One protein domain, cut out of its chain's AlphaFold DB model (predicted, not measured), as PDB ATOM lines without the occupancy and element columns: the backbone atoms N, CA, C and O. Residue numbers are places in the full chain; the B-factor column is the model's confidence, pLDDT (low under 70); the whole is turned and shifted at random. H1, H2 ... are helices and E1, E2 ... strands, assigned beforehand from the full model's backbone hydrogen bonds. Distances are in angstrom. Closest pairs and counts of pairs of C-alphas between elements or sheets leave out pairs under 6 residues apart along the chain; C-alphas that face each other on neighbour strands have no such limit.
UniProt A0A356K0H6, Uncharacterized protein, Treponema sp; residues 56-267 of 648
ATOM      1  N   THR A  56     -13.913  10.081  17.856       86.50
ATOM      2  CA  THR A  56     -14.823  11.203  18.126       86.50
ATOM      3  C   THR A  56     -15.528  11.708  16.866       86.50
ATOM      4  O   THR A  56     -16.532  12.406  16.980       86.50
ATOM      5  N   ASN A  57     -15.053  11.336  15.670       84.94
ATOM      6  CA  ASN A  57     -15.574  11.821  14.385       84.94
ATOM      7  C   ASN A  57     -16.114  10.715  13.475       84.94
ATOM      8  O   ASN A  57     -16.263  10.945  12.281       84.94
ATOM      9  N   GLN A  58     -16.425   9.538  14.021       86.81
ATOM     10  CA  GLN A  58     -16.858   8.367  13.257       86.81
ATOM     11  C   GLN A  58     -17.959   8.707  12.240       86.81
ATOM     12  O   GLN A  58     -18.921   9.427  12.530       86.81
ATOM     13  N   ARG A  59     -17.791   8.179  11.029       87.75
ATOM     14  CA  ARG A  59     -18.747   8.250   9.930       87.75
ATOM     15  C   ARG A  59     -19.111   6.849   9.469       87.75
ATOM     16  O   ARG A  59     -18.309   5.909   9.547       87.75
ATOM     17  N   GLU A  60     -20.324   6.760   8.957       90.69
ATOM     18  CA  GLU A  60     -20.883   5.578   8.322       90.69
ATOM     19  C   GLU A  60     -21.005   5.847   6.826       90.69
ATOM     20  O   GLU A  60     -21.294   6.974   6.414       90.69
ATOM     21  N   MET A  61     -20.786   4.819   6.015       88.00
ATOM     22  CA  MET A  61     -20.999   4.881   4.575       88.00
ATOM     23  C   MET A  61     -21.867   3.706   4.139       88.00
ATOM     24  O   MET A  61     -21.674   2.585   4.603       88.00
ATOM     25  N   ILE A  62     -22.816   3.976   3.246       89.62
ATOM     26  CA  ILE A  62     -23.666   2.967   2.616       89.62
ATOM     27  C   ILE A  62     -23.385   3.014   1.115       89.62
ATOM     28  O   ILE A  62     -23.496   4.079   0.503       89.62
ATOM     29  N   LEU A  63     -22.995   1.878   0.543       86.31
ATOM     30  CA  LEU A  63     -22.757   1.694  -0.884       86.31
ATOM     31  C   LEU A  63     -23.966   0.997  -1.500       86.31
ATOM     32  O   LEU A  63     -24.267  -0.141  -1.151       86.31
ATOM     33  N   ILE A  64     -24.639   1.691  -2.410       84.12
ATOM     34  CA  ILE A  64     -25.812   1.221  -3.161       84.12
ATOM     35  C   ILE A  64     -25.525   1.317  -4.669       84.12
ATOM     36  O   ILE A  64     -24.604   2.049  -5.057       84.12
ATOM     37  N   PRO A  65     -26.269   0.618  -5.542       72.25
ATOM     38  CA  PRO A  65     -26.070   0.759  -6.976       72.25
ATOM     39  C   PRO A  65     -26.509   2.159  -7.428       72.25
ATOM     40  O   PRO A  65     -27.394   2.775  -6.830       72.25
ATOM     41  N   ILE A  66     -25.866   2.681  -8.471       62.12
ATOM     42  CA  ILE A  66     -26.205   3.980  -9.060       62.12
ATOM     43  C   ILE A  66     -26.924   3.700 -10.370       62.12
ATOM     44  O   ILE A  66     -26.323   3.135 -11.277       62.12
ATOM     45  N   GLU A  67     -28.182   4.136 -10.470       57.06
ATOM     46  CA  GLU A  67     -29.105   3.841 -11.581       57.06
ATOM     47  C   GLU A  67     -28.571   4.180 -12.994       57.06
ATOM     48  O   GLU A  67     -29.126   3.704 -13.979       57.06
ATOM     49  N   GLU A  68     -27.509   4.988 -13.127       54.69
ATOM     50  CA  GLU A  68     -26.939   5.404 -14.421       54.69
ATOM     51  C   GLU A  68     -25.713   4.592 -14.896       54.69
ATOM     52  O   GLU A  68     -25.354   4.696 -16.069       54.69
ATOM     53  N   TYR A  69     -25.056   3.789 -14.044       54.00
ATOM     54  CA  TYR A  69     -23.787   3.118 -14.380       54.00
ATOM     55  C   TYR A  69     -23.633   1.764 -13.664       54.00
ATOM     56  O   TYR A  69     -22.836   1.628 -12.736       54.00
ATOM     57  N   ASP A  70     -24.368   0.749 -14.125       52.09
ATOM     58  CA  ASP A  70     -24.327  -0.611 -13.552       52.09
ATOM     59  C   ASP A  70     -22.946  -1.298 -13.669       52.09
ATOM     60  O   ASP A  70     -22.610  -2.141 -12.837       52.09
ATOM     61  N   ASP A  71     -22.102  -0.892 -14.627       52.06
ATOM     62  CA  ASP A  71     -20.807  -1.544 -14.898       52.06
ATOM     63  C   ASP A  71     -19.588  -0.853 -14.236       52.06
ATOM     64  O   ASP A  71     -18.470  -1.358 -14.339       52.06
ATOM     65  N   LEU A  72     -19.758   0.310 -13.582       50.81
ATOM     66  CA  LEU A  72     -18.646   1.154 -13.077       50.81
ATOM     67  C   LEU A  72     -18.768   1.557 -11.594       50.81
ATOM     68  O   LEU A  72     -18.094   2.496 -11.161       50.81
ATOM     69  N   GLY A  73     -19.619   0.880 -10.815       55.94
ATOM     70  CA  GLY A  73     -19.979   1.272  -9.444       55.94
ATOM     71  C   GLY A  73     -18.792   1.688  -8.562       55.94
ATOM     72  O   GLY A  73     -18.805   2.785  -8.000       55.94
ATOM     73  N   ASP A  74     -17.729   0.882  -8.505       58.28
ATOM     74  CA  ASP A  74     -16.550   1.169  -7.676       58.28
ATOM     75  C   ASP A  74     -15.773   2.417  -8.134       58.28
ATOM     76  O   ASP A  74     -15.433   3.267  -7.303       58.28
ATOM     77  N   SER A  75     -15.600   2.614  -9.446       60.41
ATOM     78  CA  SER A  75     -14.928   3.798 -10.008       60.41
ATOM     79  C   SER A  75     -15.665   5.109  -9.726       60.41
ATOM     80  O   SER A  75     -15.056   6.178  -9.692       60.41
ATOM     81  N   PHE A  76     -16.978   5.066  -9.487       61.41
ATOM     82  CA  PHE A  76     -17.721   6.256  -9.078       61.41
ATOM     83  C   PHE A  76     -17.403   6.669  -7.635       61.41
ATOM     84  O   PHE A  76     -17.227   7.861  -7.338       61.41
ATOM     85  N   TYR A  77     -17.345   5.693  -6.724       65.75
ATOM     86  CA  TYR A  77     -17.086   5.956  -5.312       65.75
ATOM     87  C   TYR A  77     -15.656   6.459  -5.074       65.75
ATOM     88  O   TYR A  77     -15.476   7.257  -4.152       65.75
ATOM     89  N   GLU A  78     -14.687   6.126  -5.940       63.09
ATOM     90  CA  GLU A  78     -13.295   6.616  -5.888       63.09
ATOM     91  C   GLU A  78     -13.202   8.119  -5.574       63.09
ATOM     92  O   GLU A  78     -12.592   8.516  -4.583       63.09
ATOM     93  N   SER A  79     -13.899   8.972  -6.334       61.06
ATOM     94  CA  SER A  79     -13.840  10.434  -6.153       61.06
ATOM     95  C   SER A  79     -14.338  10.929  -4.785       61.06
ATOM     96  O   SER A  79     -13.912  11.980  -4.295       61.06
ATOM     97  N   LYS A  80     -15.252  10.184  -4.149       64.31
ATOM     98  CA  LYS A  80     -15.776  10.479  -2.805       64.31
ATOM     99  C   LYS A  80     -14.864   9.918  -1.714       64.31
ATOM    100  O   LYS A  80     -14.795  10.503  -0.635       64.31
ATOM    101  N   LEU A  81     -14.146   8.837  -2.013       64.94
ATOM    102  CA  LEU A  81     -13.127   8.236  -1.153       64.94
ATOM    103  C   LEU A  81     -11.838   9.085  -1.083       64.94
ATOM    104  O   LEU A  81     -11.111   8.986  -0.097       64.94
ATOM    105  N   TRP A  82     -11.600   9.982  -2.052       59.53
ATOM    106  CA  TRP A  82     -10.451  10.912  -2.114       59.53
ATOM    107  C   TRP A  82     -10.482  12.098  -1.134       59.53
ATOM    108  O   TRP A  82      -9.586  12.942  -1.165       59.53
ATOM    109  N   LYS A  83     -11.518  12.228  -0.302       64.19
ATOM    110  CA  LYS A  83     -11.651  13.355   0.635       64.19
ATOM    111  C   LYS A  83     -11.115  12.987   2.011       64.19
ATOM    112  O   LYS A  83     -11.296  11.853   2.437       64.19
ATOM    113  N   ASP A  84     -10.588  13.968   2.744       66.19
ATOM    114  CA  ASP A  84     -10.160  13.806   4.147       66.19
ATOM    115  C   ASP A  84     -11.250  13.167   5.028       66.19
ATOM    116  O   ASP A  84     -10.949  12.409   5.948       66.19
ATOM    117  N   ASP A  85     -12.525  13.392   4.694       72.06
ATOM    118  CA  ASP A  85     -13.674  12.782   5.368       72.06
ATOM    119  C   ASP A  85     -13.671  11.241   5.332       72.06
ATOM    120  O   ASP A  85     -14.225  10.601   6.230       72.06
ATOM    121  N   SER A  86     -13.032  10.620   4.331       73.75
ATOM    122  CA  SER A  86     -12.933   9.160   4.218       73.75
ATOM    123  C   SER A  86     -12.064   8.541   5.317       73.75
ATOM    124  O   SER A  86     -12.262   7.378   5.682       73.75
ATOM    125  N   LEU A  87     -11.178   9.334   5.938       73.62
ATOM    126  CA  LEU A  87     -10.420   8.937   7.126       73.62
ATOM    127  C   LEU A  87     -11.328   8.669   8.327       73.62
ATOM    128  O   LEU A  87     -10.916   7.978   9.254       73.62
ATOM    129  N   TYR A  88     -12.554   9.182   8.335       79.31
ATOM    130  CA  TYR A  88     -13.486   8.993   9.440       79.31
ATOM    131  C   TYR A  88     -14.488   7.865   9.211       79.31
ATOM    132  O   TYR A  88     -15.231   7.510  10.129       79.31
ATOM    133  N   ILE A  89     -14.500   7.265   8.019       83.19
ATOM    134  CA  ILE A  89     -15.365   6.128   7.712       83.19
ATOM    135  C   ILE A  89     -14.856   4.908   8.481       83.19
ATOM    136  O   ILE A  89     -13.782   4.364   8.212       83.19
ATOM    137  N   THR A  90     -15.647   4.485   9.463       86.25
ATOM    138  CA  THR A  90     -15.333   3.343  10.341       86.25
ATOM    139  C   THR A  90     -16.298   2.184  10.153       86.25
ATOM    140  O   THR A  90     -15.942   1.042  10.445       86.25
ATOM    141  N   ARG A  91     -17.496   2.457   9.634       90.56
ATOM    142  CA  ARG A  91     -18.545   1.466   9.407       90.56
ATOM    143  C   ARG A  91     -19.038   1.587   7.977       90.56
ATOM    144  O   ARG A  91     -19.342   2.687   7.514       90.56
ATOM    145  N   LEU A  92     -19.097   0.458   7.295       90.62
ATOM    146  CA  LEU A  92     -19.478   0.362   5.901       90.62
ATOM    147  C   LEU A  92     -20.626  -0.629   5.749       90.62
ATOM    148  O   LEU A  92     -20.530  -1.737   6.267       90.62
ATOM    149  N   LEU A  93     -21.663  -0.249   5.013       93.81
ATOM    150  CA  LEU A  93     -22.712  -1.140   4.531       93.81
ATOM    151  C   LEU A  93     -22.619  -1.239   3.007       93.81
ATOM    152  O   LEU A  93     -22.552  -0.218   2.329       93.81
ATOM    153  N   VAL A  94     -22.614  -2.457   2.484       91.94
ATOM    154  CA  VAL A  94     -22.494  -2.773   1.059       91.94
ATOM    155  C   VAL A  94     -23.782  -3.449   0.620       91.94
ATOM    156  O   VAL A  94     -24.117  -4.519   1.131       91.94
ATOM    157  N   ASP A  95     -24.519  -2.812  -0.287       91.19
ATOM    158  CA  ASP A  95     -25.861  -3.241  -0.675       91.19
ATOM    159  C   ASP A  95     -26.092  -3.206  -2.191       91.19
ATOM    160  O   ASP A  95     -26.966  -2.497  -2.685       91.19
ATOM    161  N   TYR A  96     -25.290  -3.963  -2.946       87.88
ATOM    162  CA  TYR A  96     -25.512  -4.178  -4.378       87.88
ATOM    163  C   TYR A  96     -24.861  -5.484  -4.884       87.88
ATOM    164  O   TYR A  96     -23.854  -5.908  -4.318       87.88
ATOM    165  N   PRO A  97     -25.401  -6.144  -5.933       85.31
ATOM    166  CA  PRO A  97     -24.972  -7.499  -6.313       85.31
ATOM    167  C   PRO A  97     -23.566  -7.626  -6.907       85.31
ATOM    168  O   PRO A  97     -22.923  -8.655  -6.732       85.31
ATOM    169  N   SER A  98     -23.085  -6.602  -7.616       79.38
ATOM    170  CA  SER A  98     -21.769  -6.587  -8.276       79.38
ATOM    171  C   SER A  98     -20.639  -6.078  -7.374       79.38
ATOM    172  O   SER A  98     -19.570  -5.732  -7.873       79.38
ATOM    173  N   ALA A  99     -20.871  -5.997  -6.060       81.44
ATOM    174  CA  ALA A  99     -19.919  -5.410  -5.132       81.44
ATOM    175  C   ALA A  99     -18.610  -6.189  -5.056       81.44
ATOM    176  O   ALA A  99     -18.595  -7.363  -4.685       81.44
ATOM    177  N   THR A 100     -17.518  -5.485  -5.338       76.88
ATOM    178  CA  THR A 100     -16.154  -5.970  -5.138       76.88
ATOM    179  C   THR A 100     -15.616  -5.456  -3.810       76.88
ATOM    180  O   THR A 100     -16.161  -4.526  -3.211       76.88
ATOM    181  N   ALA A 101     -14.532  -6.047  -3.325       76.75
ATOM    182  CA  ALA A 101     -13.874  -5.574  -2.117       76.75
ATOM    183  C   ALA A 101     -12.736  -4.575  -2.383       76.75
ATOM    184  O   ALA A 101     -12.044  -4.155  -1.447       76.75
ATOM    185  N   SER A 102     -12.538  -4.185  -3.645       70.94
ATOM    186  CA  SER A 102     -11.441  -3.341  -4.129       70.94
ATOM    187  C   SER A 102     -11.209  -2.059  -3.322       70.94
ATOM    188  O   SER A 102     -10.075  -1.778  -2.946       70.94
ATOM    189  N   TYR A 103     -12.253  -1.331  -2.921       69.62
ATOM    190  CA  TYR A 103     -12.135  -0.090  -2.131       69.62
ATOM    191  C   TYR A 103     -11.607  -0.288  -0.689       69.62
ATOM    192  O   TYR A 103     -11.238   0.684  -0.014       69.62
ATOM    193  N   LEU A 104     -11.567  -1.532  -0.187       70.62
ATOM    194  CA  LEU A 104     -10.995  -1.886   1.121       70.62
ATOM    195  C   LEU A 104      -9.482  -2.136   1.064       70.62
ATOM    196  O   LEU A 104      -8.826  -2.149   2.113       70.62
ATOM    197  N   HIS A 105      -8.918  -2.336  -0.132       62.56
ATOM    198  CA  HIS A 105      -7.524  -2.732  -0.320       62.56
ATOM    199  C   HIS A 105      -6.857  -2.043  -1.529       62.56
ATOM    200  O   HIS A 105      -7.436  -1.173  -2.167       62.56
ATOM    201  N   GLN A 106      -5.569  -2.305  -1.773       57.03
ATOM    202  CA  GLN A 106      -4.727  -1.512  -2.688       57.03
ATOM    203  C   GLN A 106      -4.527  -2.180  -4.056       57.03
ATOM    204  O   GLN A 106      -3.389  -2.419  -4.454       57.03
ATOM    205  N   ILE A 107      -5.599  -2.484  -4.794       48.91
ATOM    206  CA  ILE A 107      -5.454  -3.247  -6.049       48.91
ATOM    207  C   ILE A 107      -4.749  -2.425  -7.150       48.91
ATOM    208  O   ILE A 107      -4.091  -2.987  -8.020       48.91
ATOM    209  N   HIS A 108      -4.862  -1.089  -7.171       46.25
ATOM    210  CA  HIS A 108      -4.449  -0.281  -8.335       46.25
ATOM    211  C   HIS A 108      -3.474   0.856  -7.970       46.25
ATOM    212  O   HIS A 108      -3.862   1.998  -7.780       46.25
ATOM    213  N   MET A 109      -2.175   0.540  -7.890       44.50
ATOM    214  CA  MET A 109      -1.000   1.435  -8.033       44.50
ATOM    215  C   MET A 109      -0.972   2.842  -7.386       44.50
ATOM    216  O   MET A 109      -0.066   3.617  -7.709       44.50
ATOM    217  N   ARG A 110      -1.835   3.200  -6.430       49.47
ATOM    218  CA  ARG A 110      -1.706   4.449  -5.665       49.47
ATOM    219  C   ARG A 110      -2.086   4.245  -4.211       49.47
ATOM    220  O   ARG A 110      -3.225   4.024  -3.821       49.47
ATOM    221  N   ARG A 111      -1.043   4.342  -3.398       49.75
ATOM    222  CA  ARG A 111      -0.992   4.031  -1.973       49.75
ATOM    223  C   ARG A 111      -1.891   4.898  -1.094       49.75
ATOM    224  O   ARG A 111      -1.947   4.610   0.094       49.75
ATOM    225  N   ASP A 112      -2.627   5.861  -1.655       49.56
ATOM    226  CA  ASP A 112      -3.349   6.927  -0.948       49.56
ATOM    227  C   ASP A 112      -4.892   6.806  -1.060       49.56
ATOM    228  O   ASP A 112      -5.604   7.539  -0.388       49.56
ATOM    229  N   GLU A 113      -5.425   5.806  -1.779       53.75
ATOM    230  CA  GLU A 113      -6.809   5.842  -2.306       53.75
ATOM    231  C   GLU A 113      -7.822   4.853  -1.672       53.75
ATOM    232  O   GLU A 113      -8.980   4.833  -2.081       53.75
ATOM    233  N   CYS A 114      -7.446   4.057  -0.656       63.06
ATOM    234  CA  CYS A 114      -8.362   3.107   0.008       63.06
ATOM    235  C   CYS A 114      -8.941   3.637   1.333       63.06
ATOM    236  O   CYS A 114      -8.336   4.483   2.003       63.06
ATOM    237  N   LEU A 115     -10.065   3.066   1.781       72.31
ATOM    238  CA  LEU A 115     -10.583   3.318   3.129       72.31
ATOM    239  C   LEU A 115      -9.545   2.890   4.181       72.31
ATOM    240  O   LEU A 115      -9.074   1.754   4.169       72.31
ATOM    241  N   ARG A 116      -9.172   3.791   5.100       69.62
ATOM    242  CA  ARG A 116      -8.079   3.561   6.076       69.62
ATOM    243  C   ARG A 116      -8.550   3.150   7.460       69.62
ATOM    244  O   ARG A 116      -7.784   2.538   8.204       69.62
ATOM    245  N   ASN A 117      -9.780   3.513   7.822       73.00
ATOM    246  CA  ASN A 117     -10.255   3.429   9.201       73.00
ATOM    247  C   ASN A 117     -11.396   2.440   9.462       73.00
ATOM    248  O   ASN A 117     -11.851   2.332  10.600       73.00
ATOM    249  N   VAL A 118     -11.770   1.640   8.464       80.31
ATOM    250  CA  VAL A 118     -12.883   0.689   8.555       80.31
ATOM    251  C   VAL A 118     -12.644  -0.352   9.658       80.31
ATOM    252  O   VAL A 118     -11.555  -0.916   9.803       80.31
ATOM    253  N   ARG A 119     -13.676  -0.549  10.478       83.94
ATOM    254  CA  ARG A 119     -13.770  -1.506  11.592       83.94
ATOM    255  C   ARG A 119     -14.913  -2.491  11.383       83.94
ATOM    256  O   ARG A 119     -14.831  -3.623  11.849       83.94
ATOM    257  N   GLU A 120     -15.950  -2.066  10.675       90.88
ATOM    258  CA  GLU A 120     -17.124  -2.875  10.385       90.88
ATOM    259  C   GLU A 120     -17.458  -2.806   8.897       90.88
ATOM    260  O   GLU A 120     -17.591  -1.711   8.349       90.88
ATOM    261  N   VAL A 121     -17.627  -3.966   8.267       91.62
ATOM    262  CA  VAL A 121     -18.147  -4.103   6.902       91.62
ATOM    263  C   VAL A 121     -19.374  -4.994   6.959       91.62
ATOM    264  O   VAL A 121     -19.273  -6.150   7.349       91.62
ATOM    265  N   TRP A 122     -20.530  -4.466   6.594       95.12
ATOM    266  CA  TRP A 122     -21.804  -5.166   6.591       95.12
ATOM    267  C   TRP A 122     -22.188  -5.465   5.152       95.12
ATOM    268  O   TRP A 122     -22.286  -4.547   4.343       95.12
ATOM    269  N   LEU A 123     -22.380  -6.739   4.830       94.19
ATOM    270  CA  LEU A 123     -22.785  -7.181   3.498       94.19
ATOM    271  C   LEU A 123     -24.280  -7.477   3.509       94.19
ATOM    272  O   LEU A 123     -24.748  -8.212   4.381       94.19
ATOM    273  N   SER A 124     -25.036  -6.907   2.575       94.12
ATOM    274  CA  SER A 124     -26.456  -7.228   2.411       94.12
ATOM    275  C   SER A 124     -26.664  -8.637   1.836       94.12
ATOM    276  O   SER A 124     -25.733  -9.214   1.272       94.12
ATOM    277  N   PRO A 125     -27.890  -9.198   1.898       92.00
ATOM    278  CA  PRO A 125     -28.225 -10.450   1.211       92.00
ATOM    279  C   PRO A 125     -28.085 -10.406  -0.317       92.00
ATOM    280  O   PRO A 125     -28.226 -11.441  -0.959       92.00
ATOM    281  N   GLN A 126     -27.875  -9.223  -0.903       89.50
ATOM    282  CA  GLN A 126     -27.673  -9.063  -2.343       89.50
ATOM    283  C   GLN A 126     -26.216  -9.309  -2.751       89.50
ATOM    284  O   GLN A 126     -25.967  -9.621  -3.911       89.50
ATOM    285  N   VAL A 127     -25.272  -9.165  -1.818       89.06
ATOM    286  CA  VAL A 127     -23.838  -9.344  -2.061       89.06
ATOM    287  C   VAL A 127     -23.485 -10.828  -1.986       89.06
ATOM    288  O   VAL A 127     -23.811 -11.494  -1.001       89.06
ATOM    289  N   ASP A 128     -22.745 -11.333  -2.976       87.75
ATOM    290  CA  ASP A 128     -22.075 -12.630  -2.856       87.75
ATOM    291  C   ASP A 128     -20.937 -12.509  -1.832       87.75
ATOM    292  O   ASP A 128     -19.817 -12.084  -2.127       87.75
ATOM    293  N   ALA A 129     -21.254 -12.851  -0.583       85.94
ATOM    294  CA  ALA A 129     -20.328 -12.750   0.534       85.94
ATOM    295  C   ALA A 129     -19.075 -13.609   0.336       85.94
ATOM    296  O   ALA A 129     -18.007 -13.256   0.839       85.94
ATOM    297  N   TRP A 130     -19.184 -14.736  -0.375       81.38
ATOM    298  CA  TRP A 130     -18.027 -15.571  -0.648       81.38
ATOM    299  C   TRP A 130     -17.108 -14.897  -1.657       81.38
ATOM    300  O   TRP A 130     -15.935 -14.740  -1.339       81.38
ATOM    301  N   ALA A 131     -17.633 -14.452  -2.802       81.25
ATOM    302  CA  ALA A 131     -16.839 -13.783  -3.832       81.25
ATOM    303  C   ALA A 131     -16.153 -12.522  -3.281       81.25
ATOM    304  O   ALA A 131     -14.956 -12.337  -3.479       81.25
ATOM    305  N   PHE A 132     -16.876 -11.723  -2.489       82.88
ATOM    306  CA  PHE A 132     -16.337 -10.533  -1.829       82.88
ATOM    307  C   PHE A 132     -15.139 -10.852  -0.920       82.88
ATOM    308  O   PHE A 132     -14.111 -10.177  -0.928       82.88
ATOM    309  N   ILE A 133     -15.269 -11.892  -0.092       79.56
ATOM    310  CA  ILE A 133     -14.227 -12.288   0.859       79.56
ATOM    311  C   ILE A 133     -13.081 -13.033   0.152       79.56
ATOM    312  O   ILE A 133     -11.933 -12.921   0.584       79.56
ATOM    313  N   ASP A 134     -13.370 -13.793  -0.903       76.06
ATOM    314  CA  ASP A 134     -12.373 -14.499  -1.710       76.06
ATOM    315  C   ASP A 134     -11.498 -13.511  -2.484       76.06
ATOM    316  O   ASP A 134     -10.280 -13.628  -2.412       76.06
ATOM    317  N   GLU A 135     -12.087 -12.466  -3.077       75.81
ATOM    318  CA  GLU A 135     -11.363 -11.350  -3.699       75.81
ATOM    319  C   GLU A 135     -10.450 -10.644  -2.688       75.81
ATOM    320  O   GLU A 135      -9.260 -10.467  -2.951       75.81
ATOM    321  N   LEU A 136     -10.965 -10.330  -1.485       74.25
ATOM    322  CA  LEU A 136     -10.127  -9.795  -0.407       74.25
ATOM    323  C   LEU A 136      -8.914 -10.689  -0.151       74.25
ATOM    324  O   LEU A 136      -7.844 -10.157   0.111       74.25
ATOM    325  N   GLN A 137      -9.085 -12.018  -0.167       68.00
ATOM    326  CA  GLN A 137      -8.048 -13.013   0.138       68.00
ATOM    327  C   GLN A 137      -7.073 -13.288  -0.998       68.00
ATOM    328  O   GLN A 137      -5.892 -13.493  -0.719       68.00
ATOM    329  N   ASP A 138      -7.536 -13.342  -2.240       62.03
ATOM    330  CA  ASP A 138      -6.694 -13.638  -3.396       62.03
ATOM    331  C   ASP A 138      -5.576 -12.608  -3.535       62.03
ATOM    332  O   ASP A 138      -4.432 -12.986  -3.769       62.03
ATOM    333  N   GLU A 139      -5.831 -11.346  -3.207       56.56
ATOM    334  CA  GLU A 139      -4.800 -10.305  -3.189       56.56
ATOM    335  C   GLU A 139      -3.813 -10.435  -2.008       56.56
ATOM    336  O   GLU A 139      -2.653 -10.032  -2.110       56.56
ATOM    337  N   PHE A 140      -4.204 -11.074  -0.893       54.81
ATOM    338  CA  PHE A 140      -3.252 -11.455   0.169       54.81
ATOM    339  C   PHE A 140      -2.339 -12.618  -0.240       54.81
ATOM    340  O   PHE A 140      -1.269 -12.792   0.348       54.81
ATOM    341  N   VAL A 141      -2.779 -13.439  -1.199       50.44
ATOM    342  CA  VAL A 141      -2.213 -14.755  -1.530       50.44
ATOM    343  C   VAL A 141      -1.508 -14.766  -2.896       50.44
ATOM    344  O   VAL A 141      -0.591 -15.566  -3.094       50.44
ATOM    345  N   GLU A 142      -1.848 -13.870  -3.828       43.78
ATOM    346  CA  GLU A 142      -1.288 -13.810  -5.188       43.78
ATOM    347  C   GLU A 142       0.248 -13.684  -5.197       43.78
ATOM    348  O   GLU A 142       0.916 -14.233  -6.080       43.78
ATOM    349  N   GLU A 143       0.844 -13.036  -4.192       44.22
ATOM    350  CA  GLU A 143       2.305 -12.959  -4.058       44.22
ATOM    351  C   GLU A 143       2.942 -14.218  -3.441       44.22
ATOM    352  O   GLU A 143       4.122 -14.469  -3.676       44.22
ATOM    353  N   GLU A 144       2.182 -15.047  -2.718       39.38
ATOM    354  CA  GLU A 144       2.618 -16.355  -2.198       39.38
ATOM    355  C   GLU A 144       2.499 -17.453  -3.277       39.38
ATOM    356  O   GLU A 144       3.355 -18.332  -3.369       39.38
ATOM    357  N   TYR A 145       1.507 -17.360  -4.174       39.59
ATOM    358  CA  TYR A 145       1.325 -18.301  -5.291       39.59
ATOM    359  C   TYR A 145       2.245 -18.035  -6.494       39.59
ATOM    360  O   TYR A 145       2.735 -18.986  -7.106       39.59
ATOM    361  N   LYS A 146       2.588 -16.770  -6.797       41.41
ATOM    362  CA  LYS A 146       3.688 -16.443  -7.742       41.41
ATOM    363  C   LYS A 146       5.056 -16.909  -7.234       41.41
ATOM    364  O   LYS A 146       6.037 -16.908  -7.978       41.41
ATOM    365  N   ALA A 147       5.103 -17.306  -5.971       41.16
ATOM    366  CA  ALA A 147       6.289 -17.616  -5.224       41.16
ATOM    367  C   ALA A 147       6.443 -19.111  -4.914       41.16
ATOM    368  O   ALA A 147       7.113 -19.428  -3.955       41.16
ATOM    369  N   GLY A 148       5.862 -20.035  -5.686       49.91
ATOM    370  CA  GLY A 148       6.268 -21.453  -5.737       49.91
ATOM    371  C   GLY A 148       6.514 -22.183  -4.396       49.91
ATOM    372  O   GLY A 148       5.675 -22.960  -3.950       49.91
ATOM    373  N   ASN A 149       7.701 -22.014  -3.796       47.56
ATOM    374  CA  ASN A 149       8.130 -22.609  -2.526       47.56
ATOM    375  C   ASN A 149       8.460 -21.555  -1.432       47.56
ATOM    376  O   ASN A 149       8.484 -20.349  -1.650       47.56
ATOM    377  N   LYS A 150       8.775 -22.020  -0.215       48.03
ATOM    378  CA  LYS A 150       9.086 -21.169   0.952       48.03
ATOM    379  C   LYS A 150      10.196 -20.124   0.712       48.03
ATOM    380  O   LYS A 150      10.152 -19.067   1.338       48.03
ATOM    381  N   ASP A 151      11.175 -20.403  -0.150       44.53
ATOM    382  CA  ASP A 151      12.296 -19.491  -0.429       44.53
ATOM    383  C   ASP A 151      11.889 -18.345  -1.366       44.53
ATOM    384  O   ASP A 151      12.406 -17.231  -1.274       44.53
ATOM    385  N   ASP A 152      10.906 -18.587  -2.222       40.00
ATOM    386  CA  ASP A 152      10.359 -17.590  -3.130       40.00
ATOM    387  C   ASP A 152       9.379 -16.647  -2.396       40.00
ATOM    388  O   ASP A 152       9.365 -15.449  -2.680       40.00
ATOM    389  N   PHE A 153       8.634 -17.108  -1.376       44.59
ATOM    390  CA  PHE A 153       7.834 -16.208  -0.517       44.59
ATOM    391  C   PHE A 153       8.738 -15.174   0.177       44.59
ATOM    392  O   PHE A 153       8.419 -13.988   0.255       44.59
ATOM    393  N   ILE A 154       9.932 -15.598   0.611       46.06
ATOM    394  CA  ILE A 154      10.951 -14.720   1.212       46.06
ATOM    395  C   ILE A 154      11.440 -13.652   0.221       46.06
ATOM    396  O   ILE A 154      11.795 -12.552   0.644       46.06
ATOM    397  N   LYS A 155      11.441 -13.954  -1.080       41.50
ATOM    398  CA  LYS A 155      11.894 -13.059  -2.151       41.50
ATOM    399  C   LYS A 155      10.863 -11.987  -2.511       41.50
ATOM    400  O   LYS A 155      11.259 -10.881  -2.870       41.50
ATOM    401  N   TYR A 156       9.569 -12.297  -2.417       41.66
ATOM    402  CA  TYR A 156       8.491 -11.368  -2.783       41.66
ATOM    403  C   TYR A 156       7.806 -10.694  -1.587       41.66
ATOM    404  O   TYR A 156       7.123  -9.701  -1.785       41.66
ATOM    405  N   LYS A 157       8.092 -11.104  -0.343       45.75
ATOM    406  CA  LYS A 157       7.533 -10.476   0.873       45.75
ATOM    407  C   LYS A 157       7.761  -8.964   0.989       45.75
ATOM    408  O   LYS A 157       7.000  -8.281   1.660       45.75
ATOM    409  N   ASP A 158       8.829  -8.443   0.385       42.31
ATOM    410  CA  ASP A 158       9.129  -7.009   0.410       42.31
ATOM    411  C   ASP A 158       8.188  -6.217  -0.509       42.31
ATOM    412  O   ASP A 158       8.302  -4.999  -0.553       42.31
ATOM    413  N   LYS A 159       7.280  -6.881  -1.236       41.25
ATOM    414  CA  LYS A 159       6.171  -6.278  -1.984       41.25
ATOM    415  C   LYS A 159       4.816  -6.405  -1.286       41.25
ATOM    416  O   LYS A 159       3.905  -5.664  -1.650       41.25
ATOM    417  N   LEU A 160       4.724  -7.207  -0.219       46.19
ATOM    418  CA  LEU A 160       3.566  -7.303   0.674       46.19
ATOM    419  C   LEU A 160       3.439  -6.035   1.544       46.19
ATOM    420  O   LEU A 160       3.429  -6.089   2.769       46.19
ATOM    421  N   TRP A 161       3.438  -4.851   0.936       48.25
ATOM    422  CA  TRP A 161       3.376  -3.556   1.610       48.25
ATOM    423  C   TRP A 161       1.973  -3.312   2.185       48.25
ATOM    424  O   TRP A 161       1.166  -2.560   1.641       48.25
ATOM    425  N   PHE A 162       1.698  -3.986   3.302       51.94
ATOM    426  CA  PHE A 162       0.419  -4.075   4.001       51.94
ATOM    427  C   PHE A 162      -0.059  -2.738   4.596       51.94
ATOM    428  O   PHE A 162       0.007  -2.533   5.801       51.94
ATOM    429  N   SER A 163      -0.608  -1.853   3.762       48.06
ATOM    430  CA  SER A 163      -1.081  -0.517   4.175       48.06
ATOM    431  C   SER A 163      -2.590  -0.287   3.948       48.06
ATOM    432  O   SER A 163      -3.046   0.835   3.715       48.06
ATOM    433  N   GLY A 164      -3.400  -1.353   3.998       53.19
ATOM    434  CA  GLY A 164      -4.867  -1.309   3.850       53.19
ATOM    435  C   GLY A 164      -5.636  -1.058   5.162       53.19
ATOM    436  O   GLY A 164      -5.175  -1.409   6.250       53.19
ATOM    437  N   GLY A 165      -6.852  -0.504   5.084       53.69
ATOM    438  CA  GLY A 165      -7.659  -0.139   6.264       53.69
ATOM    439  C   GLY A 165      -8.142  -1.296   7.144       53.69
ATOM    440  O   GLY A 165      -8.633  -1.058   8.247       53.69
ATOM    441  N   MET A 166      -7.959  -2.544   6.709       60.34
ATOM    442  CA  MET A 166      -8.335  -3.759   7.447       60.34
ATOM    443  C   MET A 166      -7.137  -4.504   8.073       60.34
ATOM    444  O   MET A 166      -7.328  -5.462   8.817       60.34
ATOM    445  N   MET A 167      -5.899  -4.047   7.841       56.09
ATOM    446  CA  MET A 167      -4.670  -4.850   8.011       56.09
ATOM    447  C   MET A 167      -4.184  -5.093   9.447       56.09
ATOM    448  O   MET A 167      -3.303  -5.919   9.674       56.09
ATOM    449  N   ASN A 168      -4.749  -4.425  10.453       58.06
ATOM    450  CA  ASN A 168      -4.354  -4.645  11.849       58.06
ATOM    451  C   ASN A 168      -5.147  -5.770  12.533       58.06
ATOM    452  O   ASN A 168      -5.055  -5.904  13.752       58.06
ATOM    453  N   GLY A 169      -5.952  -6.559  11.812       64.31
ATOM    454  CA  GLY A 169      -6.750  -7.621  12.430       64.31
ATOM    455  C   GLY A 169      -7.977  -7.131  13.198       64.31
ATOM    456  O   GLY A 169      -8.534  -7.901  13.976       64.31
ATOM    457  N   SER A 170      -8.368  -5.861  13.053       71.50
ATOM    458  CA  SER A 170      -9.451  -5.251  13.846       71.50
ATOM    459  C   SER A 170     -10.750  -5.026  13.069       71.50
ATOM    460  O   SER A 170     -11.683  -4.460  13.633       71.50
ATOM    461  N   CYS A 171     -10.813  -5.398  11.788       81.31
ATOM    462  CA  CYS A 171     -12.048  -5.292  11.018       81.31
ATOM    463  C   CYS A 171     -12.906  -6.546  11.207       81.31
ATOM    464  O   CYS A 171     -12.377  -7.658  11.194       81.31
ATOM    465  N   THR A 172     -14.218  -6.366  11.345       88.00
ATOM    466  CA  THR A 172     -15.209  -7.446  11.332       88.00
ATOM    467  C   THR A 172     -16.083  -7.317  10.091       88.00
ATOM    468  O   THR A 172     -16.613  -6.240   9.821       88.00
ATOM    469  N   ILE A 173     -16.220  -8.410   9.343       89.31
ATOM    470  CA  ILE A 173     -17.156  -8.542   8.229       89.31
ATOM    471  C   ILE A 173     -18.415  -9.238   8.751       89.31
ATOM    472  O   ILE A 173     -18.345 -10.335   9.312       89.31
ATOM    473  N   TYR A 174     -19.559  -8.591   8.581       93.06
ATOM    474  CA  TYR A 174     -20.873  -9.075   8.969       93.06
ATOM    475  C   TYR A 174     -21.592  -9.586   7.729       93.06
ATOM    476  O   TYR A 174     -21.861  -8.826   6.800       93.06
ATOM    477  N   VAL A 175     -21.900 -10.878   7.731       91.75
ATOM    478  CA  VAL A 175     -22.550 -11.575   6.617       91.75
ATOM    479  C   VAL A 175     -23.962 -12.030   6.999       91.75
ATOM    480  O   VAL A 175     -24.206 -12.366   8.163       91.75
ATOM    481  N   PRO A 176     -24.907 -12.052   6.047       91.75
ATOM    482  CA  PRO A 176     -26.256 -12.520   6.319       91.75
ATOM    483  C   PRO A 176     -26.244 -14.029   6.570       91.75
ATOM    484  O   PRO A 176     -25.546 -14.790   5.903       91.75
ATOM    485  N   GLU A 177     -27.048 -14.486   7.528       88.81
ATOM    486  CA  GLU A 177     -27.131 -15.907   7.887       88.81
ATOM    487  C   GLU A 177     -27.518 -16.819   6.705       88.81
ATOM    488  O   GLU A 177     -27.109 -17.978   6.671       88.81
ATOM    489  N   SER A 178     -28.236 -16.292   5.704       85.31
ATOM    490  CA  SER A 178     -28.601 -17.005   4.470       85.31
ATOM    491  C   SER A 178     -27.408 -17.427   3.607       85.31
ATOM    492  O   SER A 178     -27.541 -18.349   2.798       85.31
ATOM    493  N   GLU A 179     -26.255 -16.785   3.786       81.00
ATOM    494  CA  GLU A 179     -25.021 -17.094   3.059       81.00
ATOM    495  C   GLU A 179     -24.174 -18.163   3.767       81.00
ATOM    496  O   GLU A 179     -23.191 -18.657   3.221       81.00
ATOM    497  N   LEU A 180     -24.572 -18.623   4.960       75.56
ATOM    498  CA  LEU A 180     -23.892 -19.728   5.634       75.56
ATOM    499  C   LEU A 180     -24.402 -21.104   5.166       75.56
ATOM    500  O   LEU A 180     -25.609 -21.311   5.051       75.56
ATOM    501  N   PRO A 181     -23.523 -22.111   4.993       65.00
ATOM    502  CA  PRO A 181     -22.061 -22.051   5.027       65.00
ATOM    503  C   PRO A 181     -21.446 -21.828   3.630       65.00
ATOM    504  O   PRO A 181     -20.283 -22.186   3.425       65.00
ATOM    505  N   LYS A 182     -22.233 -21.358   2.647       63.38
ATOM    506  CA  LYS A 182     -21.850 -21.324   1.229       63.38
ATOM    507  C   LYS A 182     -20.514 -20.603   1.072       63.38
ATOM    508  O   LYS A 182     -20.354 -19.480   1.532       63.38
ATOM    509  N   GLY A 183     -19.530 -21.282   0.484       58.75
ATOM    510  CA  GLY A 183     -18.204 -20.722   0.217       58.75
ATOM    511  C   GLY A 183     -17.330 -20.429   1.452       58.75
ATOM    512  O   GLY A 183     -16.126 -20.641   1.397       58.75
ATOM    513  N   LEU A 184     -17.883 -20.059   2.613       61.91
ATOM    514  CA  LEU A 184     -17.081 -19.721   3.799       61.91
ATOM    515  C   LEU A 184     -16.347 -20.930   4.429       61.91
ATOM    516  O   LEU A 184     -15.455 -20.770   5.258       61.91
ATOM    517  N   LEU A 185     -16.686 -22.169   4.058       59.09
ATOM    518  CA  LEU A 185     -15.940 -23.367   4.481       59.09
ATOM    519  C   LEU A 185     -14.806 -23.764   3.517       59.09
ATOM    520  O   LEU A 185     -13.926 -24.541   3.906       59.09
ATOM    521  N   SER A 186     -14.767 -23.240   2.286       56.44
ATOM    522  CA  SER A 186     -13.659 -23.521   1.360       56.44
ATOM    523  C   SER A 186     -12.384 -22.739   1.715       56.44
ATOM    524  O   SER A 186     -11.308 -23.145   1.284       56.44
ATOM    525  N   TYR A 187     -12.445 -21.738   2.615       55.16
ATOM    526  CA  TYR A 187     -11.268 -21.007   3.132       55.16
ATOM    527  C   TYR A 187     -10.165 -21.901   3.710       55.16
ATOM    528  O   TYR A 187      -8.999 -21.515   3.736       55.16
ATOM    529  N   SER A 188     -10.498 -23.103   4.192       51.81
ATOM    530  CA  SER A 188      -9.535 -23.955   4.903       51.81
ATOM    531  C   SER A 188      -8.403 -24.545   4.061       51.81
ATOM    532  O   SER A 188      -7.503 -25.148   4.648       51.81
ATOM    533  N   SER A 189      -8.435 -24.397   2.732       51.84
ATOM    534  CA  SER A 189      -7.361 -24.852   1.842       51.84
ATOM    535  C   SER A 189      -6.264 -23.811   1.595       51.84
ATOM    536  O   SER A 189      -5.213 -24.185   1.077       51.84
ATOM    537  N   LYS A 190      -6.471 -22.534   1.955       59.75
ATOM    538  CA  LYS A 190      -5.462 -21.471   1.794       59.75
ATOM    539  C   LYS A 190      -4.513 -21.434   3.019       59.75
ATOM    540  O   LYS A 190      -4.958 -21.660   4.146       59.75
ATOM    541  N   PRO A 191      -3.196 -21.204   2.834       52.94
ATOM    542  CA  PRO A 191      -2.193 -21.294   3.908       52.94
ATOM    543  C   PRO A 191      -2.264 -20.157   4.947       52.94
ATOM    544  O   PRO A 191      -1.777 -20.327   6.072       52.94
ATOM    545  N   LEU A 192      -2.879 -19.021   4.598       58.28
ATOM    546  CA  LEU A 192      -3.041 -17.848   5.460       58.28
ATOM    547  C   LEU A 192      -4.456 -17.769   6.048       58.28
ATOM    548  O   LEU A 192      -5.448 -18.071   5.394       58.28
ATOM    549  N   SER A 193      -4.538 -17.350   7.311       61.69
ATOM    550  CA  SER A 193      -5.808 -17.027   7.971       61.69
ATOM    551  C   SER A 193      -6.319 -15.667   7.503       61.69
ATOM    552  O   SER A 193      -5.493 -14.780   7.275       61.69
ATOM    553  N   PRO A 194      -7.645 -15.436   7.510       65.62
ATOM    554  CA  PRO A 194      -8.194 -14.094   7.376       65.62
ATOM    555  C   PRO A 194      -7.536 -13.109   8.354       65.62
ATOM    556  O   PRO A 194      -7.380 -13.416   9.542       65.62
ATOM    557  N   VAL A 195      -7.193 -11.914   7.867       71.38
ATOM    558  CA  VAL A 195      -6.714 -10.777   8.680       71.38
ATOM    559  C   VAL A 195      -7.872  -9.929   9.228       71.38
ATOM    560  O   VAL A 195      -7.691  -8.774   9.596       71.38
ATOM    561  N   TYR A 196      -9.076 -10.492   9.277       78.25
ATOM    562  CA  TYR A 196     -10.312  -9.883   9.768       78.25
ATOM    563  C   TYR A 196     -11.156 -10.941  10.482       78.25
ATOM    564  O   TYR A 196     -10.915 -12.145  10.357       78.25
ATOM    565  N   PHE A 197     -12.142 -10.492  11.251       82.50
ATOM    566  CA  PHE A 197     -13.145 -11.361  11.850       82.50
ATOM    567  C   PHE A 197     -14.352 -11.489  10.932       82.50
ATOM    568  O   PHE A 197     -14.662 -10.573  10.176       82.50
ATOM    569  N   VAL A 198     -15.064 -12.603  11.042       83.69
ATOM    570  CA  VAL A 198     -16.354 -12.778  10.372       83.69
ATOM    571  C   VAL A 198     -17.406 -13.096  11.428       83.69
ATOM    572  O   VAL A 198     -17.200 -13.977  12.270       83.69
ATOM    573  N   LYS A 199     -18.527 -12.378  11.387       89.19
ATOM    574  CA  LYS A 199     -19.719 -12.594  12.217       89.19
ATOM    575  C   LYS A 199     -20.959 -12.627  11.333       89.19
ATOM    576  O   LYS A 199     -20.913 -12.197  10.186       89.19
ATOM    577  N   VAL A 200     -22.056 -13.152  11.865       91.50
ATOM    578  CA  VAL A 200     -23.320 -13.248  11.127       91.50
ATOM    579  C   VAL A 200     -24.426 -12.470  11.806       91.50
ATOM    580  O   VAL A 200     -24.464 -12.384  13.034       91.50
ATOM    581  N   TYR A 201     -25.328 -11.936  10.995       94.38
ATOM    582  CA  TYR A 201     -26.546 -11.278  11.447       94.38
ATOM    583  C   TYR A 201     -27.774 -11.918  10.791       94.38
ATOM    584  O   TYR A 201     -27.680 -12.569   9.746       94.38
ATOM    585  N   SER A 202     -28.931 -11.717  11.416       93.00
ATOM    586  CA  SER A 202     -30.228 -12.185  10.923       93.00
ATOM    587  C   SER A 202     -31.176 -10.993  10.756       93.00
ATOM    588  O   SER A 202     -31.076 -10.007  11.488       93.00
ATOM    589  N   GLY A 203     -32.132 -11.101   9.833       92.19
ATOM    590  CA  GLY A 203     -33.108 -10.042   9.568       92.19
ATOM    591  C   GLY A 203     -32.595  -8.967   8.607       92.19
ATOM    592  O   GLY A 203     -31.738  -9.233   7.768       92.19
ATOM    593  N   ASP A 204     -33.172  -7.771   8.703       95.50
ATOM    594  CA  ASP A 204     -32.861  -6.647   7.820       95.50
ATOM    595  C   ASP A 204     -31.462  -6.064   8.092       95.50
ATOM    596  O   ASP A 204     -31.105  -5.784   9.241       95.50
ATOM    597  N   VAL A 205     -30.679  -5.863   7.028       95.25
ATOM    598  CA  VAL A 205     -29.287  -5.406   7.140       95.25
ATOM    599  C   VAL A 205     -29.178  -3.966   7.636       95.25
ATOM    600  O   VAL A 205     -28.251  -3.662   8.380       95.25
ATOM    601  N   TYR A 206     -30.121  -3.082   7.304       96.31
ATOM    602  CA  TYR A 206     -30.081  -1.685   7.738       96.31
ATOM    603  C   TYR A 206     -30.387  -1.568   9.231       96.31
ATOM    604  O   TYR A 206     -29.724  -0.821   9.951       96.31
ATOM    605  N   GLU A 207     -31.359  -2.333   9.725       96.38
ATOM    606  CA  GLU A 207     -31.654  -2.410  11.156       96.38
ATOM    607  C   GLU A 207     -30.518  -3.064  11.945       96.38
ATOM    608  O   GLU A 207     -30.202  -2.623  13.055       96.38
ATOM    609  N   ALA A 208     -29.869  -4.082  11.377       96.00
ATOM    610  CA  ALA A 208     -28.699  -4.692  11.989       96.00
ATOM    611  C   ALA A 208     -27.502  -3.725  12.010       96.00
ATOM    612  O   ALA A 208     -26.898  -3.520  13.064       96.00
ATOM    613  N   PHE A 209     -27.241  -3.034  10.896       96.00
ATOM    614  CA  PHE A 209     -26.213  -2.003  10.773       96.00
ATOM    615  C   PHE A 209     -26.410  -0.880  11.794       96.00
ATOM    616  O   PHE A 209     -25.467  -0.502  12.480       96.00
ATOM    617  N   LYS A 210     -27.634  -0.390  12.011       94.44
ATOM    618  CA  LYS A 210     -27.898   0.620  13.054       94.44
ATOM    619  C   LYS A 210     -27.571   0.125  14.468       94.44
ATOM    620  O   LYS A 210     -27.090   0.902  15.287       94.44
ATOM    621  N   LYS A 211     -27.833  -1.152  14.768       94.69
ATOM    622  CA  LYS A 211     -27.606  -1.753  16.100       94.69
ATOM    623  C   LYS A 211     -26.167  -2.232  16.326       94.69
ATOM    624  O   LYS A 211     -25.765  -2.438  17.474       94.69
ATOM    625  N   GLY A 212     -25.396  -2.394  15.253       93.06
ATOM    626  CA  GLY A 212     -23.981  -2.750  15.293       93.06
ATOM    627  C   GLY A 212     -23.712  -4.159  15.817       93.06
ATOM    628  O   GLY A 212     -24.575  -5.033  15.782       93.06
ATOM    629  N   ASP A 213     -22.500  -4.381  16.331       91.94
ATOM    630  CA  ASP A 213     -22.016  -5.707  16.752       91.94
ATOM    631  C   ASP A 213     -22.927  -6.431  17.764       91.94
ATOM    632  O   ASP A 213     -22.935  -7.656  17.833       91.94
ATOM    633  N   SER A 214     -23.741  -5.685  18.520       94.00
ATOM    634  CA  SER A 214     -24.638  -6.222  19.554       94.00
ATOM    635  C   SER A 214     -25.699  -7.206  19.043       94.00
ATOM    636  O   SER A 214     -26.198  -8.017  19.823       94.00
ATOM    637  N   VAL A 215     -26.048  -7.149  17.752       93.44
ATOM    638  CA  VAL A 215     -27.014  -8.068  17.120       93.44
ATOM    639  C   VAL A 215     -26.357  -9.162  16.287       93.44
ATOM    640  O   VAL A 215     -27.050 -10.021  15.741       93.44
ATOM    641  N   ALA A 216     -25.033  -9.133  16.175       92.94
ATOM    642  CA  ALA A 216     -24.281 -10.138  15.457       92.94
ATOM    643  C   ALA A 216     -23.900 -11.294  16.387       92.94
ATOM    644  O   ALA A 216     -23.685 -11.125  17.587       92.94
ATOM    645  N   ARG A 217     -23.762 -12.488  15.816       91.25
ATOM    646  CA  ARG A 217     -23.267 -13.672  16.526       91.25
ATOM    647  C   ARG A 217     -22.044 -14.255  15.836       91.25
ATOM    648  O   ARG A 217     -21.844 -14.097  14.630       91.25
ATOM    649  N   GLU A 218     -21.227 -14.971  16.600       86.75
ATOM    650  CA  GLU A 218     -20.167 -15.787  16.013       86.75
ATOM    651  C   GLU A 218     -20.794 -16.881  15.129       86.75
ATOM    652  O   GLU A 218     -21.781 -17.520  15.503       86.75
ATOM    653  N   TRP A 219     -20.234 -17.089  13.936       83.50
ATOM    654  CA  TRP A 219     -20.706 -18.124  13.007       83.50
ATOM    655  C   TRP A 219     -19.911 -19.425  13.087       83.50
ATOM    656  O   TRP A 219     -20.332 -20.439  12.540       83.50
ATOM    657  N   CYS A 220     -18.736 -19.376  13.718       82.38
ATOM    658  CA  CYS A 220     -17.715 -20.404  13.604       82.38
ATOM    659  C   CYS A 220     -18.275 -21.808  13.919       82.38
ATOM    660  O   CYS A 220     -18.811 -22.000  15.010       82.38
ATOM    661  N   PRO A 221     -18.089 -22.815  13.041       84.12
ATOM    662  CA  PRO A 221     -18.604 -24.177  13.254       84.12
ATOM    663  C   PRO A 221     -17.857 -24.952  14.359       84.12
ATOM    664  O   PRO A 221     -18.133 -26.123  14.603       84.12
ATOM    665  N   GLY A 222     -16.872 -24.318  14.993       87.12
ATOM    666  CA  GLY A 222     -15.934 -24.903  15.940       87.12
ATOM    667  C   GLY A 222     -14.548 -24.317  15.703       87.12
ATOM    668  O   GLY A 222     -14.040 -24.327  14.579       87.12
ATOM    669  N   HIS A 223     -13.930 -23.766  16.747       88.56
ATOM    670  CA  HIS A 223     -12.641 -23.104  16.592       88.56
ATOM    671  C   HIS A 223     -11.526 -24.108  16.270       88.56
ATOM    672  O   HIS A 223     -11.266 -25.039  17.026       88.56
ATOM    673  N   VAL A 224     -10.843 -23.879  15.146       88.81
ATOM    674  CA  VAL A 224      -9.634 -24.607  14.732       88.81
ATOM    675  C   VAL A 224      -8.502 -23.599  14.554       88.81
ATOM    676  O   VAL A 224      -8.440 -22.911  13.531       88.81
ATOM    677  N   TYR A 225      -7.636 -23.480  15.559       90.00
ATOM    678  CA  TYR A 225      -6.569 -22.476  15.633       90.00
ATOM    679  C   TYR A 225      -5.316 -22.881  14.848       90.00
ATOM    680  O   TYR A 225      -4.239 -23.029  15.401       90.00
ATOM    681  N   THR A 226      -5.442 -23.102  13.542       85.88
ATOM    682  CA  THR A 226      -4.293 -23.416  12.666       85.88
ATOM    683  C   THR A 226      -3.975 -22.293  11.686       85.88
ATOM    684  O   THR A 226      -3.016 -22.390  10.921       85.88
ATOM    685  N   GLY A 227      -4.785 -21.236  11.680       79.19
ATOM    686  CA  GLY A 227      -4.643 -20.112  10.776       79.19
ATOM    687  C   GLY A 227      -3.486 -19.199  11.185       79.19
ATOM    688  O   GLY A 227      -3.378 -18.801  12.347       79.19
ATOM    689  N   LYS A 228      -2.638 -18.835  10.219       79.75
ATOM    690  CA  LYS A 228      -1.528 -17.891  10.410       79.75
ATOM    691  C   LYS A 228      -1.904 -16.525   9.844       79.75
ATOM    692  O   LYS A 228      -2.145 -16.415   8.649       79.75
ATOM    693  N   ALA A 229      -1.952 -15.505  10.698       75.44
ATOM    694  CA  ALA A 229      -2.163 -14.110  10.310       75.44
ATOM    695  C   ALA A 229      -1.033 -13.242  10.882       75.44
ATOM    696  O   ALA A 229      -0.910 -13.102  12.099       75.44
ATOM    697  N   TYR A 230      -0.220 -12.647  10.010       73.75
ATOM    698  CA  TYR A 230       0.934 -11.818  10.378       73.75
ATOM    699  C   TYR A 230       0.521 -10.365  10.673       73.75
ATOM    700  O   TYR A 230       0.995  -9.434  10.034       73.75
ATOM    701  N   THR A 231      -0.387 -10.163  11.631       73.31
ATOM    702  CA  THR A 231      -0.931  -8.834  11.974       73.31
ATOM    703  C   THR A 231      -0.481  -8.380  13.362       73.31
ATOM    704  O   THR A 231      -0.215  -9.211  14.235       73.31
ATOM    705  N   ALA A 232      -0.436  -7.063  13.594       73.44
ATOM    706  CA  ALA A 232      -0.049  -6.495  14.889       73.44
ATOM    707  C   ALA A 232      -0.927  -7.001  16.054       73.44
ATOM    708  O   ALA A 232      -0.408  -7.358  17.105       73.44
ATOM    709  N   SER A 233      -2.241  -7.155  15.850       77.62
ATOM    710  CA  SER A 233      -3.165  -7.632  16.899       77.62
ATOM    711  C   SER A 233      -3.047  -9.115  17.258       77.62
ATOM    712  O   SER A 233      -3.679  -9.570  18.215       77.62
ATOM    713  N   ARG A 234      -2.280  -9.882  16.478       83.62
ATOM    714  CA  ARG A 234      -1.946 -11.292  16.737       83.62
ATOM    715  C   ARG A 234      -0.504 -11.437  17.218       83.62
ATOM    716  O   ARG A 234      -0.086 -12.555  17.510       83.62
ATOM    717  N   MET A 235       0.261 -10.348  17.278       83.25
ATOM    718  CA  MET A 235       1.644 -10.366  17.732       83.25
ATOM    719  C   MET A 235       1.680 -10.710  19.222       83.25
ATOM    720  O   MET A 235       0.977 -10.108  20.028       83.25
ATOM    721  N   LYS A 236       2.509 -11.684  19.583       86.88
ATOM    722  CA  LYS A 236       2.872 -11.975  20.973       86.88
ATOM    723  C   LYS A 236       4.065 -11.128  21.395       86.88
ATOM    724  O   LYS A 236       4.068 -10.570  22.482       86.88
ATOM    725  N   GLN A 237       5.080 -11.073  20.538       84.38
ATOM    726  CA  GLN A 237       6.321 -10.357  20.806       84.38
ATOM    727  C   GLN A 237       6.985  -9.960  19.492       84.38
ATOM    728  O   GLN A 237       6.921 -10.707  18.507       84.38
ATOM    729  N   HIS A 238       7.671  -8.823  19.495       79.31
ATOM    730  CA  HIS A 238       8.472  -8.396  18.362       79.31
ATOM    731  C   HIS A 238       9.887  -8.953  18.431       79.31
ATOM    732  O   HIS A 238      10.421  -9.329  19.474       79.31
ATOM    733  N   MET A 239      10.526  -8.960  17.274       78.38
ATOM    734  CA  MET A 239      11.908  -9.333  17.101       78.38
ATOM    735  C   MET A 239      12.833  -8.359  17.804       78.38
ATOM    736  O   MET A 239      12.708  -7.150  17.660       78.38
ATOM    737  N   THR A 240      13.833  -8.892  18.481       79.31
ATOM    738  CA  THR A 240      14.956  -8.127  19.014       79.31
ATOM    739  C   THR A 240      16.239  -8.900  18.728       79.31
ATOM    740  O   THR A 240      16.216 -10.003  18.178       79.31
ATOM    741  N   CYS A 241      17.385  -8.386  19.161       79.56
ATOM    742  CA  CYS A 241      18.621  -9.171  19.149       79.56
ATOM    743  C   CYS A 241      18.570 -10.402  20.078       79.56
ATOM    744  O   CYS A 241      19.477 -11.230  20.033       79.56
ATOM    745  N   GLN A 242      17.559 -10.511  20.948       80.12
ATOM    746  CA  GLN A 242      17.409 -11.587  21.933       80.12
ATOM    747  C   GLN A 242      16.274 -12.558  21.596       80.12
ATOM    748  O   GLN A 242      16.258 -13.671  22.118       80.12
ATOM    749  N   GLN A 243      15.333 -12.167  20.733       80.75
ATOM    750  CA  GLN A 243      14.156 -12.977  20.441       80.75
ATOM    751  C   GLN A 243      13.656 -12.782  19.007       80.75
ATOM    752  O   GLN A 243      13.864 -11.748  18.381       80.75
ATOM    753  N   LYS A 244      12.962 -13.790  18.483       79.50
ATOM    754  CA  LYS A 244      12.275 -13.733  17.184       79.50
ATOM    755  C   LYS A 244      10.877 -13.125  17.334       79.50
ATOM    756  O   LYS A 244      10.316 -13.155  18.429       79.50
ATOM    757  N   ASN A 245      10.295 -12.673  16.222       79.38
ATOM    758  CA  ASN A 245       8.865 -12.370  16.166       79.38
ATOM    759  C   ASN A 245       8.059 -13.645  16.455       79.38
ATOM    760  O   ASN A 245       8.337 -14.701  15.870       79.38
ATOM    761  N   GLU A 246       7.035 -13.531  17.296       85.25
ATOM    762  CA  GLU A 246       6.041 -14.586  17.491       85.25
ATOM    763  C   GLU A 246       4.628 -14.022  17.403       85.25
ATOM    764  O   GLU A 246       4.347 -12.937  17.907       85.25
ATOM    765  N   TRP A 247       3.734 -14.807  16.810       87.12
ATOM    766  CA  TRP A 247       2.311 -14.519  16.691       87.12
ATOM    767  C   TRP A 247       1.488 -15.672  17.258       87.12
ATOM    768  O   TRP A 247       1.890 -16.837  17.193       87.12
ATOM    769  N   TYR A 248       0.312 -15.350  17.776       90.50
ATOM    770  CA  TYR A 248      -0.703 -16.321  18.163       90.50
ATOM    771  C   TYR A 248      -1.423 -16.876  16.934       90.50
ATOM    772  O   TYR A 248      -1.719 -16.144  15.986       90.50
ATOM    773  N   TYR A 249      -1.763 -18.165  16.968       88.44
ATOM    774  CA  TYR A 249      -2.639 -18.739  15.950       88.44
ATOM    775  C   TYR A 249      -4.049 -18.139  16.013       88.44
ATOM    776  O   TYR A 249      -4.568 -17.771  17.069       88.44
ATOM    777  N   SER A 250      -4.678 -18.052  14.844       86.31
ATOM    778  CA  SER A 250      -6.072 -17.645  14.684       86.31
ATOM    779  C   SER A 250      -6.916 -18.809  14.178       86.31
ATOM    780  O   SER A 250      -6.429 -19.756  13.554       86.31
ATOM    781  N   CYS A 251      -8.211 -18.760  14.470       85.44
ATOM    782  CA  CYS A 251      -9.163 -19.721  13.964       85.44
ATOM    783  C   CYS A 251      -9.238 -19.586  12.443       85.44
ATOM    784  O   CYS A 251      -9.620 -18.529  11.943       85.44
ATOM    785  N   LYS A 252      -8.951 -20.673  11.721       79.50
ATOM    786  CA  LYS A 252      -8.947 -20.687  10.248       79.50
ATOM    787  C   LYS A 252     -10.301 -20.344   9.606       79.50
ATOM    788  O   LYS A 252     -10.355 -20.092   8.414       79.50
ATOM    789  N   TRP A 253     -11.383 -20.380  10.388       77.81
ATOM    790  CA  TRP A 253     -12.742 -20.102   9.925       77.81
ATOM    791  C   TRP A 253     -13.140 -18.644  10.151       77.81
ATOM    792  O   TRP A 253     -13.512 -17.949   9.221       77.81
ATOM    793  N   CYS A 254     -13.061 -18.169  11.395       79.75
ATOM    794  CA  CYS A 254     -13.612 -16.865  11.779       79.75
ATOM    795  C   CYS A 254     -12.554 -15.798  12.086       79.75
ATOM    796  O   CYS A 254     -12.918 -14.695  12.480       79.75
ATOM    797  N   GLY A 255     -11.259 -16.123  11.996       79.69
ATOM    798  CA  GLY A 255     -10.164 -15.196  12.303       79.69
ATOM    799  C   GLY A 255      -9.965 -14.894  13.796       79.69
ATOM    800  O   GLY A 255      -9.071 -14.118  14.145       79.69
ATOM    801  N   LYS A 256     -10.760 -15.507  14.692       84.25
ATOM    802  CA  LYS A 256     -10.634 -15.357  16.154       84.25
ATOM    803  C   LYS A 256      -9.243 -15.773  16.627       84.25
ATOM    804  O   LYS A 256      -8.832 -16.900  16.374       84.25
ATOM    805  N   CYS A 257      -8.528 -14.880  17.300       87.06
ATOM    806  CA  CYS A 257      -7.202 -15.161  17.844       87.06
ATOM    807  C   CYS A 257      -7.310 -16.003  19.126       87.06
ATOM    808  O   CYS A 257      -8.186 -15.750  19.951       87.06
ATOM    809  N   GLU A 258      -6.433 -16.995  19.295       91.25
ATOM    810  CA  GLU A 258      -6.445 -17.878  20.469       91.25
ATOM    811  C   GLU A 258      -5.838 -17.228  21.721       91.25
ATOM    812  O   GLU A 258      -6.198 -17.587  22.838       91.25
ATOM    813  N   TYR A 259      -4.886 -16.304  21.547       90.44
ATOM    814  CA  TYR A 259      -4.095 -15.693  22.629       90.44
ATOM    815  C   TYR A 259      -3.439 -16.700  23.598       90.44
ATOM    816  O   TYR A 259      -3.132 -16.380  24.746       90.44
ATOM    817  N   ASN A 260      -3.172 -17.923  23.132       94.12
ATOM    818  CA  ASN A 260      -2.521 -18.969  23.911       94.12
ATOM    819  C   ASN A 260      -0.985 -18.861  23.789       94.12
ATOM    820  O   ASN A 260      -0.441 -19.134  22.717       94.12
ATOM    821  N   PRO A 261      -0.242 -18.505  24.859       90.88
ATOM    822  CA  PRO A 261       1.211 -18.296  24.796       90.88
ATOM    823  C   PRO A 261       2.013 -19.560  24.466       90.88
ATOM    824  O   PRO A 261       3.166 -19.435  24.044       90.88
ATOM    825  N   ASN A 262       1.403 -20.739  24.628       94.06
ATOM    826  CA  ASN A 262       1.987 -22.038  24.301       94.06
ATOM    827  C   ASN A 262       1.657 -22.498  22.873       94.06
ATOM    828  O   ASN A 262       2.197 -23.509  22.424       94.06
ATOM    829  N   HIS A 263       0.785 -21.778  22.160       93.12
ATOM    830  CA  HIS A 263       0.409 -22.080  20.786       93.12
ATOM    831  C   HIS A 263       0.645 -20.868  19.886       93.12
ATOM    832  O   HIS A 263      -0.239 -20.066  19.580       93.12
ATOM    833  N   THR A 264       1.900 -20.740  19.469       92.50
ATOM    834  CA  THR A 264       2.373 -19.636  18.640       92.50
ATOM    835  C   THR A 264       3.099 -20.148  17.412       92.50
ATOM    836  O   THR A 264       3.568 -21.287  17.345       92.50
ATOM    837  N   PHE A 265       3.205 -19.283  16.414       86.62
ATOM    838  CA  PHE A 265       4.097 -19.484  15.290       86.62
ATOM    839  C   PHE A 265       5.069 -18.321  15.195       86.62
ATOM    840  O   PHE A 265       4.791 -17.193  15.593       86.62
ATOM    841  N   SER A 266       6.239 -18.613  14.649       80.75
ATOM    842  CA  SER A 266       7.274 -17.619  14.422       80.75
ATOM    843  C   SER A 266       7.679 -17.622  12.966       80.75
ATOM    844  O   SER A 266       7.809 -18.684  12.354       80.75
ATOM    845  N   TYR A 267       7.989 -16.442  12.459       65.62
ATOM    846  CA  TYR A 267       8.768 -16.286  11.246       65.62
ATOM    847  C   TYR A 267      10.236 -16.122  11.646       65.62
ATOM    848  O   TYR A 267      10.573 -15.273  12.470       65.62
TER     849      TYR A 267
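AT A GLANCE: This is residues 56 to 267 of the 648 residues of an uncharacterized protein of Treponema sp (UniProt A0A356K0H6). A twisted wall of five parallel strands stands toward one end, with H6 covering one face; toward the other end lie H4 and, separate from it, a small three-stranded antiparallel sheet reached by long loops. H3 starts by the wall and leads away from it to H4. The printed part has 212 residues, under half in named elements, in the order E1 H1 H2 E2 E3 H3 H4 E4 H5 E5 H6 E6 E7 E8; the sheets run E1 E2 E3 E4 E5 and E6 E7 E8. The class is mixed, helices and strands; the whole is compact, with a radius of gyration of the C-alphas of 17.6 A and spans of 56 by 38 by 38 A.

IN THESE COORDINATES: Find C-alpha 59 at (-18.747, 8.250, 9.930); there E1 begins, residues 59 to 63. Next come H1, 73 to 81, H2, 84 to 88, E2, 89 to 94, and E3, 120 to 123. From C-alpha 129 at (-20.328, -12.750, 0.534), H3 runs 23.1 A to residue 145, with a kink of 46 degrees near residue 139. Read on through H4, 150 to 159, 15.5 A, E4, 172 to 176, H5, 186 to 189, E5, 197 to 201, and H6, 205 to 215, 10.6 A. E6, 235 to 237, E7, 246 to 248, and E8, 264 to 266, follow, ending at C-alpha 266 (7.274, -17.619, 14.422).

HOW THE PARTS SIT: In the large sheet look for N 61 and O 91, 3.0 A, between E1 and E2; N 122 and O 92, 2.7 A, between E2 and E3; N 174 and O 121, 2.7 A, between E3 and E4; and N 173 and O 197, 2.8 A, between E4 and E5. E1, H1 H2, E2; E3, H3 H4, E4; and E4, H5, E5 are strand-helix-strand units, parallel neighbour strands joined through helices, with right-handed crossovers. H6 is on one face, making two layers, helix over sheet, at a height of 8.4 A; C-alphas 122 and 209 are the closest of E3 and H6, 6.9 A. H2 and H3 only graze this sheet; H1, only just, H4 and H5 are not on it. H3 touches H4 with residues 143 to 144 alone, C-alphas 144 and 153 being closest at 5.5 A. H3 and H5 are near each other. E6, E7 and E8 form a meander, each strand the antiparallel neighbour of the one before; E6 and E7, and E7 and E8, are hairpins, with N 236 and O 246 at 2.8 A and N 247 and O 265 at 2.9 A. O i to N i+4 pairs within hydrogen-bond range number 3 of 5 in H1, 0 of 1 in H2, 9 of 13 in H3, 3 of 6 in H4 and 4 of 7 in H6; H2 has 2 of 2 O i to N i+3 pairs, and H5 is too short for an i+4 pair.

THE WHOLE: The C-alphas of Glu 68 and Gln 242 are farthest apart, 59.8 A. The printed part has no cut; the links E2 to E3, H4 to E4, H6 to E6 and E7 to E8 are long. Mean pLDDT of the printed part is 73.7, with low stretches such as residues 66 to 84 and 137 to 169.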